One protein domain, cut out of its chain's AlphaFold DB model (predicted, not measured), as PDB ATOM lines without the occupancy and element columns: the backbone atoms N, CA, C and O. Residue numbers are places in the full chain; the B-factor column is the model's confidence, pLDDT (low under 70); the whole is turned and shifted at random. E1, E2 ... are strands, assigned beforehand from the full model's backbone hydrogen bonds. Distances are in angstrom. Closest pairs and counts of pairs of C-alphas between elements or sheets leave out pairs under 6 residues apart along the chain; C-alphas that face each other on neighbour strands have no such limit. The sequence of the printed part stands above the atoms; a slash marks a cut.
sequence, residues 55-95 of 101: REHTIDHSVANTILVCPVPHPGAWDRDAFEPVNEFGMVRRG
ATOM      1  N   ARG A  55     -20.442  35.843 -10.497       88.31
ATOM      2  CA  ARG A  55     -20.438  34.438 -10.946       88.31
ATOM      3  C   ARG A  55     -19.041  33.873 -11.194       88.31
ATOM      4  O   ARG A  55     -18.880  32.660 -11.202       88.31
ATOM      5  N   GLU A  56     -18.052  34.735 -11.416       90.62
ATOM      6  CA  GLU A  56     -16.649  34.334 -11.588       90.62
ATOM      7  C   GLU A  56     -15.942  34.117 -10.240       90.62
ATOM      8  O   GLU A  56     -14.802  33.663 -10.205       90.62
ATOM      9  N   HIS A  57     -16.603  34.456  -9.130       91.00
ATOM     10  CA  HIS A  57     -16.056  34.326  -7.785       91.00
ATOM     11  C   HIS A  57     -16.369  32.950  -7.202       91.00
ATOM     12  O   HIS A  57     -17.447  32.394  -7.416       91.00
ATOM     13  N   THR A  58     -15.443  32.431  -6.398       91.25
ATOM     14  CA  THR A  58     -15.640  31.168  -5.680       91.25
ATOM     15  C   THR A  58     -16.019  31.463  -4.239       91.25
ATOM     16  O   THR A  58     -15.307  32.190  -3.547       91.25
ATOM     17  N   ILE A  59     -17.129  30.889  -3.776       89.31
ATOM     18  CA  ILE A  59     -17.547  30.972  -2.376       89.31
ATOM     19  C   ILE A  59     -17.116  29.683  -1.674       89.31
ATOM     20  O   ILE A  59     -17.560  28.594  -2.035       89.31
ATOM     21  N   ASP A  60     -16.232  29.816  -0.692       88.75
ATOM     22  CA  ASP A  60     -15.739  28.721   0.132       88.75
ATOM     23  C   ASP A  60     -16.513  28.657   1.458       88.75
ATOM     24  O   ASP A  60     -16.542  29.614   2.237       88.75
ATOM     25  N   HIS A  61     -17.137  27.502   1.699       89.38
ATOM     26  CA  HIS A  61     -17.887  27.170   2.913       89.38
ATOM     27  C   HIS A  61     -17.212  26.058   3.739       89.38
ATOM     28  O   HIS A  61     -17.846  25.453   4.600       89.38
ATOM     29  N   SER A  62     -15.948  25.731   3.454       83.12
ATOM     30  CA  SER A  62     -15.215  24.642   4.112       83.12
ATOM     31  C   SER A  62     -14.820  24.943   5.563       83.12
ATOM     32  O   SER A  62     -14.564  24.019   6.338       83.12
ATOM     33  N   VAL A  63     -14.791  26.221   5.948       79.06
ATOM     34  CA  VAL A  63     -14.482  26.688   7.305       79.06
ATOM     35  C   VAL A  63     -15.708  27.323   7.961       79.06
ATOM     36  O   VAL A  63     -16.718  27.582   7.316       79.06
ATOM     37  N   ALA A  64     -15.626  27.595   9.268       84.00
ATOM     38  CA  ALA A  64     -16.734  28.180  10.034       84.00
ATOM     39  C   ALA A  64     -17.241  29.526   9.469       84.00
ATOM     40  O   ALA A  64     -18.389  29.896   9.701       84.00
ATOM     41  N   ASN A  65     -16.397  30.239   8.716       84.44
ATOM     42  CA  ASN A  65     -16.743  31.477   8.029       84.44
ATOM     43  C   ASN A  65     -16.932  31.223   6.531       84.44
ATOM     44  O   ASN A  65     -16.141  30.520   5.912       84.44
ATOM     45  N   THR A  66     -17.930  31.868   5.930       86.38
ATOM     46  CA  THR A  66     -18.054  31.898   4.468       86.38
ATOM     47  C   THR A  66     -17.030  32.879   3.900       86.38
ATOM     48  O   THR A  66     -17.047  34.058   4.256       86.38
ATOM     49  N   ILE A  67     -16.140  32.398   3.033       88.56
ATOM     50  CA  ILE A  67     -15.087  33.200   2.402       88.56
ATOM     51  C   ILE A  67     -15.423  33.378   0.923       88.56
ATOM     52  O   ILE A  67     -15.691  32.410   0.218       88.56
ATOM     53  N   LEU A  68     -15.381  34.618   0.435       88.94
ATOM     54  CA  LEU A  68     -15.559  34.931  -0.981       88.94
ATOM     55  C   LEU A  68     -14.198  35.208  -1.629       88.94
ATOM     56  O   LEU A  68     -13.497  36.139  -1.236       88.94
ATOM     57  N   VAL A  69     -13.821  34.397  -2.615       88.94
ATOM     58  CA  VAL A  69     -12.524  34.465  -3.298       88.94
ATOM     59  C   VAL A  69     -12.688  35.166  -4.645       88.94
ATOM     60  O   VAL A  69     -13.404  34.685  -5.525       88.94
ATOM     61  N   CYS A  70     -12.011  36.306  -4.812       90.69
ATOM     62  CA  CYS A  70     -11.999  37.050  -6.071       90.69
ATOM     63  C   CYS A  70     -11.024  36.429  -7.092       90.69
ATOM     64  O   CYS A  70      -9.889  36.119  -6.722       90.69
ATOM     65  N   PRO A  71     -11.447  36.250  -8.364       89.00
ATOM     66  CA  PRO A  71     -10.670  35.553  -9.391       89.00
ATOM     67  C   PRO A  71      -9.520  36.397  -9.940       89.00
ATOM     68  O   PRO A  71      -8.551  35.856 -10.473       89.00
ATOM     69  N   VAL A  72      -9.617  37.724  -9.826       88.38
ATOM     70  CA  VAL A  72      -8.553  38.623 -10.263       88.38
ATOM     71  C   VAL A  72      -7.407  38.506  -9.262       88.38
ATOM     72  O   VAL A  72      -7.618  38.786  -8.075       88.38
ATOM     73  N   PRO A  73      -6.194  38.111  -9.700       76.94
ATOM     74  CA  PRO A  73      -5.032  38.160  -8.837       76.94
ATOM     75  C   PRO A  73      -4.823  39.619  -8.459       76.94
ATOM     76  O   PRO A  73      -4.460  40.443  -9.296       76.94
ATOM     77  N   HIS A  74      -5.104  39.956  -7.203       67.62
ATOM     78  CA  HIS A  74      -4.846  41.293  -6.701       67.62
ATOM     79  C   HIS A  74      -3.337  41.512  -6.798       67.62
ATOM     80  O   HIS A  74      -2.587  40.751  -6.175       67.62
ATOM     81  N   PRO A  75      -2.866  42.499  -7.576       58.41
ATOM     82  CA  PRO A  75      -1.449  42.799  -7.654       58.41
ATOM     83  C   PRO A  75      -1.020  43.417  -6.321       58.41
ATOM     84  O   PRO A  75      -1.005  44.629  -6.187       58.41
ATOM     85  N   GLY A  76      -0.766  42.579  -5.310       57.34
ATOM     86  CA  GLY A  76      -0.006  42.867  -4.089       57.34
ATOM     87  C   GLY A  76      -0.295  44.165  -3.324       57.34
ATOM     88  O   GLY A  76       0.577  44.598  -2.586       57.34
ATOM     89  N   ALA A  77      -1.448  44.817  -3.491       53.88
ATOM     90  CA  ALA A  77      -1.598  46.207  -3.070       53.88
ATOM     91  C   ALA A  77      -2.995  46.521  -2.518       53.88
ATOM     92  O   ALA A  77      -3.682  47.418  -2.993       53.88
ATOM     93  N   TRP A  78      -3.391  45.830  -1.452       55.16
ATOM     94  CA  TRP A  78      -4.067  46.572  -0.372       55.16
ATOM     95  C   TRP A  78      -3.057  47.379   0.448       55.16
ATOM     96  O   TRP A  78      -3.422  48.257   1.217       55.16
ATOM     97  N   ASP A  79      -1.778  47.104   0.210       57.94
ATOM     98  CA  ASP A  79      -0.652  47.657   0.916       57.94
ATOM     99  C   ASP A  79       0.370  48.120  -0.133       57.94
ATOM    100  O   ASP A  79       1.512  47.680  -0.207       57.94
ATOM    101  N   ARG A  80      -0.083  48.997  -1.042       56.47
ATOM    102  CA  ARG A  80       0.790  49.635  -2.050       56.47
ATOM    103  C   ARG A  80       1.987  50.345  -1.397       56.47
ATOM    104  O   ARG A  80       3.016  50.538  -2.032       56.47
ATOM    105  N   ASP A  81       1.812  50.638  -0.115       61.34
ATOM    106  CA  ASP A  81       2.700  51.347   0.776       61.34
ATOM    107  C   ASP A  81       3.299  50.408   1.864       61.34
ATOM    108  O   ASP A  81       4.090  50.872   2.681       61.34
ATOM    109  N   ALA A  82       2.995  49.092   1.862       63.75
ATOM    110  CA  ALA A  82       3.415  48.101   2.887       63.75
ATOM    111  C   ALA A  82       4.900  48.117   3.171       63.75
ATOM    112  O   ALA A  82       5.387  47.892   4.279       63.75
ATOM    113  N   PHE A  83       5.616  48.258   2.065       66.50
ATOM    114  CA  PHE A  83       7.045  48.091   1.971       66.50
ATOM    115  C   PHE A  83       7.721  49.451   1.805       66.50
ATOM    116  O   PHE A  83       8.944  49.515   1.682       66.50
ATOM    117  N   GLU A  84       6.948  50.544   1.798       77.75
ATOM    118  CA  GLU A  84       7.492  51.889   1.748       77.75
ATOM    119  C   GLU A  84       7.951  52.321   3.152       77.75
ATOM    120  O   GLU A  84       7.246  52.111   4.141       77.75
ATOM    121  N   PRO A  85       9.141  52.937   3.287       81.25
ATOM    122  CA  PRO A  85       9.610  53.425   4.576       81.25
ATOM    123  C   PRO A  85       8.632  54.440   5.181       81.25
ATOM    124  O   PRO A  85       8.391  55.509   4.613       81.25
ATOM    125  N   VAL A  86       8.114  54.133   6.367       83.00
ATOM    126  CA  VAL A  86       7.226  55.019   7.127       83.00
ATOM    127  C   VAL A  86       8.008  55.917   8.094       83.00
ATOM    128  O   VAL A  86       9.163  55.651   8.434       83.00
ATOM    129  N   ASN A  87       7.406  57.030   8.507       84.50
ATOM    130  CA  ASN A  87       7.906  57.864   9.603       84.50
ATOM    131  C   ASN A  87       7.407  57.359  10.974       84.50
ATOM    132  O   ASN A  87       6.673  56.378  11.057       84.50
ATOM    133  N   GLU A  88       7.778  58.053  12.055       90.06
ATOM    134  CA  GLU A  88       7.388  57.730  13.444       90.06
ATOM    135  C   GLU A  88       5.867  57.733  13.685       90.06
ATOM    136  O   GLU A  88       5.390  57.179  14.670       90.06
ATOM    137  N   PHE A  89       5.098  58.336  12.775       85.44
ATOM    138  CA  PHE A  89       3.640  58.406  12.816       85.44
ATOM    139  C   PHE A  89       2.965  57.369  11.900       85.44
ATOM    140  O   PHE A  89       1.752  57.420  11.722       85.44
ATOM    141  N   GLY A  90       3.725  56.454  11.288       78.75
ATOM    142  CA  GLY A  90       3.188  55.414  10.405       78.75
ATOM    143  C   GLY A  90       2.768  55.907   9.016       78.75
ATOM    144  O   GLY A  90       2.059  55.200   8.311       78.75
ATOM    145  N   MET A  91       3.193  57.107   8.603       85.25
ATOM    146  CA  MET A  91       2.925  57.635   7.260       85.25
ATOM    147  C   MET A  91       4.114  57.398   6.331       85.25
ATOM    148  O   MET A  91       5.263  57.618   6.720       85.25
ATOM    149  N   VAL A  92       3.838  57.034   5.078       83.69
ATOM    150  CA  VAL A  92       4.840  56.893   4.014       83.69
ATOM    151  C   VAL A  92       5.706  58.144   3.863       83.69
ATOM    152  O   VAL A  92       5.206  59.262   3.695       83.69
ATOM    153  N   ARG A  93       7.029  57.958   3.822       82.25
ATOM    154  CA  ARG A  93       7.991  59.024   3.518       82.25
ATOM    155  C   ARG A  93       8.050  59.272   2.011       82.25
ATOM    156  O   ARG A  93       8.925  58.759   1.321       82.25
ATOM    157  N   ARG A  94       7.157  60.116   1.487       77.75
ATOM    158  CA  ARG A  94       7.264  60.591   0.098       77.75
ATOM    159  C   ARG A  94       8.475  61.516  -0.020       77.75
ATOM    160  O   ARG A  94       8.473  62.621   0.524       77.75
ATOM    161  N   GLY A  95       9.529  61.054  -0.693       68.94
ATOM    162  CA  GLY A  95      10.673  61.897  -1.028       68.94
ATOM    163  C   GLY A  95      10.194  63.126  -1.803       68.94
ATOM    164  O   GLY A  95       9.423  63.003  -2.751       68.94
TER     165      GLY A  95
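AT A GLANCE: This is residues 55 to 95 of the 101 residues of an uncharacterized protein of Cryobacterium sp. TMT1-2-1 (UniProt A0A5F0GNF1). There is little regular structure here: a small two-strand hairpin, E1 and E2, makes one end, and a long strung-out stretch without named elements, residues 70 to 95, leads away from it and folds back in a loop near residue 88 at the other end. The printed part has 41 residues with no named helix and two named strands, E1 then E2, antiparallel; the class is all strand, with 6 residues in named elements. It is extended, with a radius of gyration of the C-alphas of 16.4 A, and flat, spanning 43 by 22 by 11 A.

IN THESE COORDINATES: E1, residues 58 to 60, is 6.3 A long and begins at C-alpha 58 (-15.640, 31.168, -5.680). E2, residues 67 to 69, is 6.4 A long and ends at C-alpha 69 (-12.524, 34.465, -3.298).

HOW THE PARTS SIT: E1 and E2 form a hairpin, antiparallel at 155 degrees, joined by a short link. C-alphas 59 and 68 face each other at 4.6 A. N 60 and O 67, 2.8 A apart, are within hydrogen-bond range.

THE WHOLE: The farthest C-alphas, of Ser 62 and Gly 95, are 45.7 A apart. Residues 61 to 66 and 73 to 80 stand free. The printed part has no cut. Residues 74 to 83 and 95 have pLDDT under 70.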